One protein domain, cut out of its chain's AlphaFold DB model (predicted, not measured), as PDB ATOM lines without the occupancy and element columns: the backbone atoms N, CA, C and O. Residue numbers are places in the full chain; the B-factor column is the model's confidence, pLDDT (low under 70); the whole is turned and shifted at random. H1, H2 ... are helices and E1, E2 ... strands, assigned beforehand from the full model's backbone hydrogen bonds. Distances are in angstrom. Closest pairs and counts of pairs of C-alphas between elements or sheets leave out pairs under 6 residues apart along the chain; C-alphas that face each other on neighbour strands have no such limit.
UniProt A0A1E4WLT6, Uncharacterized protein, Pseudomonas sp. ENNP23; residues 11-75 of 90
ATOM      1  N   ASP A  11     -28.695 -23.883 -34.621       69.25
ATOM      2  CA  ASP A  11     -29.777 -23.144 -33.974       69.25
ATOM      3  C   ASP A  11     -30.690 -22.433 -34.993       69.25
ATOM      4  O   ASP A  11     -31.915 -22.425 -34.832       69.25
ATOM      5  N   GLU A  12     -30.135 -21.896 -36.085       64.00
ATOM      6  CA  GLU A  12     -30.906 -21.258 -37.161       64.00
ATOM      7  C   GLU A  12     -31.737 -22.297 -37.927       64.00
ATOM      8  O   GLU A  12     -32.939 -22.113 -38.151       64.00
ATOM      9  N   TYR A  13     -31.136 -23.443 -38.266       70.12
ATOM     10  CA  TYR A  13     -31.865 -24.542 -38.907       70.12
ATOM     11  C   TYR A  13     -32.964 -25.116 -38.013       70.12
ATOM     12  O   TYR A  13     -34.042 -25.474 -38.509       70.12
ATOM     13  N   MET A  14     -32.711 -25.203 -36.707       73.94
ATOM     14  CA  MET A  14     -33.694 -25.667 -35.737       73.94
ATOM     15  C   MET A  14     -34.873 -24.693 -35.641       73.94
ATOM     16  O   MET A  14     -36.017 -25.131 -35.778       73.94
ATOM     17  N   ALA A  15     -34.620 -23.384 -35.539       71.12
ATOM     18  CA  ALA A  15     -35.671 -22.364 -35.509       71.12
ATOM     19  C   ALA A  15     -36.553 -22.388 -36.774       71.12
ATOM     20  O   ALA A  15     -37.783 -22.334 -36.688       71.12
ATOM     21  N   VAL A  16     -35.944 -22.543 -37.956       73.06
ATOM     22  CA  VAL A  16     -36.684 -22.689 -39.224       73.06
ATOM     23  C   VAL A  16     -37.526 -23.968 -39.228       73.06
ATOM     24  O   VAL A  16     -38.682 -23.950 -39.658       73.06
ATOM     25  N   THR A  17     -36.971 -25.078 -38.737       78.62
ATOM     26  CA  THR A  17     -37.665 -26.372 -38.683       78.62
ATOM     27  C   THR A  17     -38.865 -26.326 -37.738       78.62
ATOM     28  O   THR A  17     -39.938 -26.813 -38.094       78.62
ATOM     29  N   GLU A  18     -38.719 -25.700 -36.570       76.94
ATOM     30  CA  GLU A  18     -39.809 -25.508 -35.610       76.94
ATOM     31  C   GLU A  18     -40.919 -24.627 -36.185       76.94
ATOM     32  O   GLU A  18     -42.093 -25.002 -36.126       76.94
ATOM     33  N   ALA A  19     -40.561 -23.507 -36.823       72.25
ATOM     34  CA  ALA A  19     -41.532 -22.653 -37.497       72.25
ATOM     35  C   ALA A  19     -42.315 -23.447 -38.556       72.25
ATOM     36  O   ALA A  19     -43.547 -23.447 -38.557       72.25
ATOM     37  N   MET A  20     -41.614 -24.193 -39.418       78.31
ATOM     38  CA  MET A  20     -42.244 -25.034 -40.442       78.31
ATOM     39  C   MET A  20     -43.132 -26.136 -39.853       78.31
ATOM     40  O   MET A  20     -44.184 -26.423 -40.427       78.31
ATOM     41  N   ALA A  21     -42.762 -26.728 -38.715       79.50
ATOM     42  CA  ALA A  21     -43.577 -27.731 -38.032       79.50
ATOM     43  C   ALA A  21     -44.903 -27.142 -37.522       79.50
ATOM     44  O   ALA A  21     -45.961 -27.719 -37.779       79.50
ATOM     45  N   VAL A  22     -44.861 -25.964 -36.886       76.31
ATOM     46  CA  VAL A  22     -46.063 -25.240 -36.433       76.31
ATOM     47  C   VAL A  22     -46.984 -24.932 -37.615       76.31
ATOM     48  O   VAL A  22     -48.195 -25.154 -37.551       76.31
ATOM     49  N   PHE A  23     -46.420 -24.472 -38.735       71.12
ATOM     50  CA  PHE A  23     -47.215 -24.217 -39.933       71.12
ATOM     51  C   PHE A  23     -47.802 -25.495 -40.542       71.12
ATOM     52  O   PHE A  23     -48.965 -25.495 -40.949       71.12
ATOM     53  N   GLY A  24     -47.027 -26.582 -40.601       72.50
ATOM     54  CA  GLY A  24     -47.491 -27.881 -41.090       72.50
ATOM     55  C   GLY A  24     -48.684 -28.402 -40.287       72.50
ATOM     56  O   GLY A  24     -49.689 -28.815 -40.869       72.50
ATOM     57  N   GLU A  25     -48.611 -28.290 -38.961       76.44
ATOM     58  CA  GLU A  25     -49.683 -28.687 -38.048       76.44
ATOM     59  C   GLU A  25     -50.966 -27.864 -38.264       76.44
ATOM     60  O   GLU A  25     -52.067 -28.419 -38.324       76.44
ATOM     61  N   GLU A  26     -50.856 -26.546 -38.448       69.25
ATOM     62  CA  GLU A  26     -52.020 -25.688 -38.702       69.25
ATOM     63  C   GLU A  26     -52.650 -25.929 -40.085       69.25
ATOM     64  O   GLU A  26     -53.879 -25.884 -40.229       69.25
ATOM     65  N   ILE A  27     -51.845 -26.246 -41.106       70.75
ATOM     66  CA  ILE A  27     -52.348 -26.659 -42.426       70.75
ATOM     67  C   ILE A  27     -53.134 -27.962 -42.317       70.75
ATOM     68  O   ILE A  27     -54.243 -28.037 -42.849       70.75
ATOM     69  N   GLU A  28     -52.588 -28.961 -41.620       73.69
ATOM     70  CA  GLU A  28     -53.232 -30.262 -41.435       73.69
ATOM     71  C   GLU A  28     -54.543 -30.129 -40.647       73.69
ATOM     72  O   GLU A  28     -55.574 -30.669 -41.054       73.69
ATOM     73  N   LYS A  29     -54.541 -29.342 -39.563       69.38
ATOM     74  CA  LYS A  29     -55.710 -29.159 -38.687       69.38
ATOM     75  C   LYS A  29     -56.815 -28.311 -39.301       69.38
ATOM     76  O   LYS A  29     -57.995 -28.609 -39.112       69.38
ATOM     77  N   ARG A  30     -56.465 -27.207 -39.968       67.50
ATOM     78  CA  ARG A  30     -57.438 -26.177 -40.383       67.50
ATOM     79  C   ARG A  30     -57.621 -26.079 -41.893       67.50
ATOM     80  O   ARG A  30     -58.464 -25.304 -42.347       67.50
ATOM     81  N   GLY A  31     -56.874 -26.864 -42.672       60.97
ATOM     82  CA  GLY A  31     -56.957 -26.877 -44.133       60.97
ATOM     83  C   GLY A  31     -56.549 -25.540 -44.742       60.97
ATOM     84  O   GLY A  31     -57.216 -25.039 -45.653       60.97
ATOM     85  N   SER A  32     -55.508 -24.919 -44.183       62.69
ATOM     86  CA  SER A  32     -55.078 -23.591 -44.596       62.69
ATOM     87  C   SER A  32     -54.651 -23.580 -46.070       62.69
ATOM     88  O   SER A  32     -53.801 -24.361 -46.491       62.69
ATOM     89  N   ARG A  33     -55.280 -22.713 -46.872       59.78
ATOM     90  CA  ARG A  33     -55.058 -22.594 -48.328       59.78
ATOM     91  C   ARG A  33     -54.277 -21.347 -48.723       59.78
ATOM     92  O   ARG A  33     -53.993 -21.162 -49.904       59.78
ATOM     93  N   THR A  34     -53.980 -20.477 -47.764       61.53
ATOM     94  CA  THR A  34     -53.409 -19.163 -48.035       61.53
ATOM     95  C   THR A  34     -52.268 -18.890 -47.076       61.53
ATOM     96  O   THR A  34     -52.378 -19.102 -45.869       61.53
ATOM     97  N   TRP A  35     -51.179 -18.415 -47.667       67.94
ATOM     98  CA  TRP A  35     -49.981 -17.958 -46.992       67.94
ATOM     99  C   TRP A  35     -49.789 -16.493 -47.345       67.94
ATOM    100  O   TRP A  35     -49.797 -16.142 -48.526       67.94
ATOM    101  N   LEU A  36     -49.628 -15.653 -46.328       68.56
ATOM    102  CA  LEU A  36     -49.237 -14.262 -46.510       68.56
ATOM    103  C   LEU A  36     -47.858 -14.071 -45.883       68.56
ATOM    104  O   LEU A  36     -47.719 -14.147 -44.666       68.56
ATOM    105  N   GLY A  37     -46.852 -13.863 -46.731       69.44
ATOM    106  CA  GLY A  37     -45.529 -13.401 -46.324       69.44
ATOM    107  C   GLY A  37     -45.457 -11.884 -46.467       69.44
ATOM    108  O   GLY A  37     -45.804 -11.350 -47.521       69.44
ATOM    109  N   ILE A  38     -45.031 -11.199 -45.412       72.12
ATOM    110  CA  ILE A  38     -44.885  -9.746 -45.360       72.12
ATOM    111  C   ILE A  38     -43.412  -9.451 -45.108       72.12
ATOM    112  O   ILE A  38     -42.896  -9.793 -44.047       72.12
ATOM    113  N   SER A  39     -42.746  -8.823 -46.077       75.44
ATOM    114  CA  SER A  39     -41.393  -8.295 -45.881       75.44
ATOM    115  C   SER A  39     -41.454  -7.136 -44.893       75.44
ATOM    116  O   SER A  39     -42.216  -6.191 -45.109       75.44
ATOM    117  N   LEU A  40     -40.684  -7.220 -43.814       72.94
ATOM    118  CA  LEU A  40     -40.598  -6.194 -42.774       72.94
ATOM    119  C   LEU A  40     -39.424  -5.233 -43.007       72.94
ATOM    120  O   LEU A  40     -39.488  -4.084 -42.579       72.94
ATOM    121  N   ALA A  41     -38.412  -5.676 -43.753       73.31
ATOM    122  CA  ALA A  41     -37.257  -4.881 -44.148       73.31
ATOM    123  C   ALA A  41     -37.161  -4.752 -45.680       73.31
ATOM    124  O   ALA A  41     -37.673  -5.595 -46.426       73.31
ATOM    125  N   GLU A  42     -36.512  -3.684 -46.158       70.00
ATOM    126  CA  GLU A  42     -36.277  -3.447 -47.596       70.00
ATOM    127  C   GLU A  42     -35.314  -4.469 -48.217       70.00
ATOM    128  O   GLU A  42     -35.358  -4.702 -49.425       70.00
ATOM    129  N   ASP A  43     -34.462  -5.091 -47.403       73.56
ATOM    130  CA  ASP A  43     -33.523  -6.130 -47.828       73.56
ATOM    131  C   ASP A  43     -34.173  -7.518 -47.985       73.56
ATOM    132  O   ASP A  43     -33.569  -8.417 -48.572       73.56
ATOM    133  N   GLY A  44     -35.413  -7.687 -47.511       59.31
ATOM    134  CA  GLY A  44     -36.151  -8.947 -47.569       59.31
ATOM    135  C   GLY A  44     -35.702 -10.008 -46.562       59.31
ATOM    136  O   GLY A  44     -36.196 -11.134 -46.636       59.31
ATOM    137  N   CYS A  45     -34.792  -9.686 -45.639       67.50
ATOM    138  CA  CYS A  45     -34.273 -10.645 -44.659       67.50
ATOM    139  C   CYS A  45     -35.223 -10.865 -43.475       67.50
ATOM    140  O   CYS A  45     -35.187 -11.919 -42.844       67.50
ATOM    141  N   GLU A  46     -36.113  -9.912 -43.203       71.62
ATOM    142  CA  GLU A  46     -37.123 -10.026 -42.154       71.62
ATOM    143  C   GLU A  46     -38.499 -10.281 -42.776       71.62
ATOM    144  O   GLU A  46     -39.019  -9.449 -43.522       71.62
ATOM    145  N   ILE A  47     -39.105 -11.433 -42.473       67.56
ATOM    146  CA  ILE A  47     -40.411 -11.828 -43.015       67.56
ATOM    147  C   ILE A  47     -41.354 -12.219 -41.877       67.56
ATOM    148  O   ILE A  47     -41.066 -13.129 -41.103       67.56
ATOM    149  N   ALA A  48     -42.531 -11.592 -41.824       73.38
ATOM    150  CA  ALA A  48     -43.661 -12.098 -41.051       73.38
ATOM    151  C   ALA A  48     -44.504 -13.042 -41.919       73.38
ATOM    152  O   ALA A  48     -44.899 -12.684 -43.028       73.38
ATOM    153  N   ALA A  49     -44.806 -14.236 -41.412       71.12
ATOM    154  CA  ALA A  49     -45.641 -15.216 -42.101       71.12
ATOM    155  C   ALA A  49     -46.960 -15.447 -41.354       71.12
ATOM    156  O   ALA A  49     -46.974 -15.693 -40.149       71.12
ATOM    157  N   LEU A  50     -48.071 -15.405 -42.088       72.44
ATOM    158  CA  LEU A  50     -49.408 -15.724 -41.588       72.44
ATOM    159  C   LEU A  50     -49.939 -16.946 -42.335       72.44
ATOM    160  O   LEU A  50     -50.185 -16.895 -43.544       72.44
ATOM    161  N   GLY A  51     -50.123 -18.039 -41.600       70.44
ATOM    162  CA  GLY A  51     -50.787 -19.242 -42.085       70.44
ATOM    163  C   GLY A  51     -52.232 -19.271 -41.600       70.44
ATOM    164  O   GLY A  51     -52.486 -19.232 -40.401       70.44
ATOM    165  N   GLY A  52     -53.198 -19.345 -42.514       71.38
ATOM    166  CA  GLY A  52     -54.597 -19.509 -42.123       71.38
ATOM    167  C   GLY A  52     -55.593 -19.108 -43.202       71.38
ATOM    168  O   GLY A  52     -55.261 -18.851 -44.360       71.38
ATOM    169  N   ARG A  53     -56.859 -19.004 -42.793       72.00
ATOM    170  CA  ARG A  53     -57.857 -18.282 -43.581       72.00
ATOM    171  C   ARG A  53     -57.672 -16.789 -43.329       72.00
ATOM    172  O   ARG A  53     -57.921 -16.324 -42.223       72.00
ATOM    173  N   VAL A  54     -57.292 -16.053 -44.364       74.88
ATOM    174  CA  VAL A  54     -57.260 -14.590 -44.322       74.88
ATOM    175  C   VAL A  54     -58.678 -14.069 -44.577       74.88
ATOM    176  O   VAL A  54     -59.238 -14.298 -45.648       74.88
ATOM    177  N   SER A  55     -59.274 -13.410 -43.582       80.56
ATOM    178  CA  SER A  55     -60.527 -12.651 -43.707       80.56
ATOM    179  C   SER A  55     -60.300 -11.198 -43.272       80.56
ATOM    180  O   SER A  55     -59.314 -10.941 -42.579       80.56
ATOM    181  N   PRO A  56     -61.177 -10.248 -43.649       85.00
ATOM    182  CA  PRO A  56     -61.080  -8.865 -43.177       85.00
ATOM    183  C   PRO A  56     -60.991  -8.768 -41.648       85.00
ATOM    184  O   PRO A  56     -60.097  -8.113 -41.135       85.00
ATOM    185  N   GLU A  57     -61.806  -9.533 -40.919       84.69
ATOM    186  CA  GLU A  57     -61.799  -9.540 -39.450       84.69
ATOM    187  C   GLU A  57     -60.473 -10.062 -38.875       84.69
ATOM    188  O   GLU A  57     -60.001  -9.587 -37.842       84.69
ATOM    189  N   ALA A  58     -59.853 -11.042 -39.542       80.19
ATOM    190  CA  ALA A  58     -58.543 -11.551 -39.148       80.19
ATOM    191  C   ALA A  58     -57.437 -10.506 -39.375       80.19
ATOM    192  O   ALA A  58     -56.517 -10.410 -38.563       80.19
ATOM    193  N   LEU A  59     -57.538  -9.716 -40.449       82.94
ATOM    194  CA  LEU A  59     -56.614  -8.618 -40.737       82.94
ATOM    195  C   LEU A  59     -56.791  -7.457 -39.748       82.94
ATOM    196  O   LEU A  59     -55.794  -6.991 -39.206       82.94
ATOM    197  N   ASP A  60     -58.031  -7.074 -39.430       88.00
ATOM    198  CA  ASP A  60     -58.324  -6.042 -38.425       88.00
ATOM    199  C   ASP A  60     -57.771  -6.442 -37.048       88.00
ATOM    200  O   ASP A  60     -57.156  -5.643 -36.334       88.00
ATOM    201  N   ARG A  61     -57.938  -7.719 -36.665       84.06
ATOM    202  CA  ARG A  61     -57.368  -8.240 -35.418       84.06
ATOM    203  C   ARG A  61     -55.843  -8.206 -35.445       84.06
ATOM    204  O   ARG A  61     -55.243  -7.833 -34.440       84.06
ATOM    205  N   LEU A  62     -55.222  -8.589 -36.557       82.44
ATOM    206  CA  LEU A  62     -53.771  -8.534 -36.709       82.44
ATOM    207  C   LEU A  62     -53.245  -7.096 -36.579       82.44
ATOM    208  O   LEU A  62     -52.282  -6.872 -35.850       82.44
ATOM    209  N   GLU A  63     -53.891  -6.121 -37.220       86.19
ATOM    210  CA  GLU A  63     -53.527  -4.702 -37.122       86.19
ATOM    211  C   GLU A  63     -53.608  -4.190 -35.674       86.19
ATOM    212  O   GLU A  63     -52.686  -3.525 -35.185       86.19
ATOM    213  N   ALA A  64     -54.669  -4.560 -34.951       86.31
ATOM    214  CA  ALA A  64     -54.815  -4.221 -33.539       86.31
ATOM    215  C   ALA A  64     -53.679  -4.813 -32.684       86.31
ATOM    216  O   ALA A  64     -53.131  -4.122 -31.823       86.31
ATOM    217  N   LEU A  65     -53.287  -6.065 -32.941       84.06
ATOM    218  CA  LEU A  65     -52.185  -6.718 -32.229       84.06
ATOM    219  C   LEU A  65     -50.834  -6.063 -32.533       84.06
ATOM    220  O   LEU A  65     -50.072  -5.793 -31.610       84.06
ATOM    221  N   LEU A  66     -50.551  -5.735 -33.795       84.31
ATOM    222  CA  LEU A  66     -49.325  -5.023 -34.174       84.31
ATOM    223  C   LEU A  66     -49.251  -3.637 -33.523       84.31
ATOM    224  O   LEU A  66     -48.191  -3.216 -33.059       84.31
ATOM    225  N   THR A  67     -50.389  -2.950 -33.422       87.31
ATOM    226  CA  THR A  67     -50.480  -1.669 -32.714       87.31
ATOM    227  C   THR A  67     -50.153  -1.836 -31.230       87.31
ATOM    228  O   THR A  67     -49.355  -1.069 -30.691       87.31
ATOM    229  N   GLN A  68     -50.700  -2.863 -30.571       85.25
ATOM    230  CA  GLN A  68     -50.387  -3.169 -29.170       85.25
ATOM    231  C   GLN A  68     -48.914  -3.538 -28.969       85.25
ATOM    232  O   GLN A  68     -48.305  -3.073 -28.003       85.25
ATOM    233  N   LEU A  69     -48.326  -4.318 -29.884       83.19
ATOM    234  CA  LEU A  69     -46.902  -4.655 -29.845       83.19
ATOM    235  C   LEU A  69     -46.053  -3.389 -29.891       83.19
ATOM    236  O   LEU A  69     -45.155  -3.208 -29.077       83.19
ATOM    237  N   ARG A  70     -46.381  -2.484 -30.818       84.62
ATOM    238  CA  ARG A  70     -45.658  -1.227 -31.011       84.62
ATOM    239  C   ARG A  70     -45.768  -0.294 -29.813       84.62
ATOM    240  O   ARG A  70     -44.819   0.431 -29.532       84.62
ATOM    241  N   VAL A  71     -46.917  -0.263 -29.142       86.25
ATOM    242  CA  VAL A  71     -47.073   0.491 -27.889       86.25
ATOM    243  C   VAL A  71     -46.212  -0.143 -26.801       86.25
ATOM    244  O   VAL A  71     -45.415   0.553 -26.191       86.25
ATOM    245  N   SER A  72     -46.300  -1.462 -26.633       80.44
ATOM    246  CA  SER A  72     -45.543  -2.188 -25.605       80.44
ATOM    247  C   SER A  72     -44.031  -2.041 -25.793       80.44
ATOM    248  O   SER A  72     -43.308  -1.860 -24.826       80.44
ATOM    249  N   ALA A  73     -43.553  -2.052 -27.039       81.56
ATOM    250  CA  ALA A  73     -42.139  -1.914 -27.372       81.56
ATOM    251  C   ALA A  73     -41.544  -0.534 -27.046       81.56
ATOM    252  O   ALA A  73     -40.332  -0.426 -26.915       81.56
ATOM    253  N   GLN A  74     -42.360   0.520 -26.917       83.31
ATOM    254  CA  GLN A  74     -41.854   1.862 -26.582       83.31
ATOM    255  C   GLN A  74     -41.337   1.955 -25.144       83.31
ATOM    256  O   GLN A  74     -40.482   2.792 -24.864       83.31
ATOM    257  N   ASP A  75     -41.848   1.101 -24.258       77.50
ATOM    258  CA  ASP A  75     -41.530   1.109 -22.831       77.50
ATOM    259  C   ASP A  75     -40.467   0.061 -22.451       77.50
ATOM    260  O   ASP A  75     -40.089  -0.043 -21.282       77.50
TER     261      ASP A  75
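What this domain is: This is residues 11 to 75 of the 90 residues of an uncharacterized protein of Pseudomonas sp. ENNP23 (UniProt A0A1E4WLT6). Two long helices splay from a small two-stranded hairpin, E1 and E2; H1 packs on it with its residues 19 to 30, mostly beside E2, while H2 sticks out almost whole and has no contact with H1. The arrangement is open, with residues 11 to 18 of H1 also sticking out past the hairpin. The printed part has 65 residues, with two named helices and two named strands in the order H1, E1, E2, H2, and its class is mixed, helices and strands; the sheet has the order E1 - E2 and is antiparallel. The whole is loose, with a radius of gyration of the C-alphas of 13.9 A, and the C-alphas span 36 by 33 by 22 A.

Where its parts are: Look first for E1, residues 34 to 39, and for E2, residues 47 to 52, each a strand of six residues. H1, residues 11 to 30, is the longest helix by residues: find C-alpha 11 at (-29.777, -23.144, -33.974), and from there it runs 28.6 A to C-alpha 30 at (-57.438, -26.177, -40.383). H2, residues 56 to 74, covers 27.6 A and ends with C-alpha 74 at (-41.854, 1.862, -26.582).

How they stand to each other: Begin at the hairpin of E1 and E2, antiparallel with 164 degrees between their directions. The C-alphas of Gly 37 and Ala 49 face each other at 4.6 A. Check the backbone there: N 38 and O 48 are 2.8 A apart and N 50 and O 36 are 2.9 A apart, both within hydrogen-bond range. Next go to H1 and E2, which have 6 pairs of C-alphas within 8 A; their closest C-alphas are those of Phe 23 and Gly 51, at 6.5 A. H2 is apart from H1 and from E1, and its residues 56 to 61 and 63 to 74 stand free. In H1 every O i to N i+4 pair is within hydrogen-bond range, and in H2 14 of 15 are.

The domain as a whole: The two C-alphas farthest apart are those of Gly 31 and Asp 75, at 38.4 A. Without the stretches that stand free, a body of 37 residues spans 33 by 20 by 15 A. The printed part has no cut and no long link: H1 to E1 and E2 to H2 are tight, and E1 to E2 is short. Read the B-factor column for the model's confidence: the mean pLDDT of the printed part is 75.0, and 15 residues are under 70, among them residues 29 to 37.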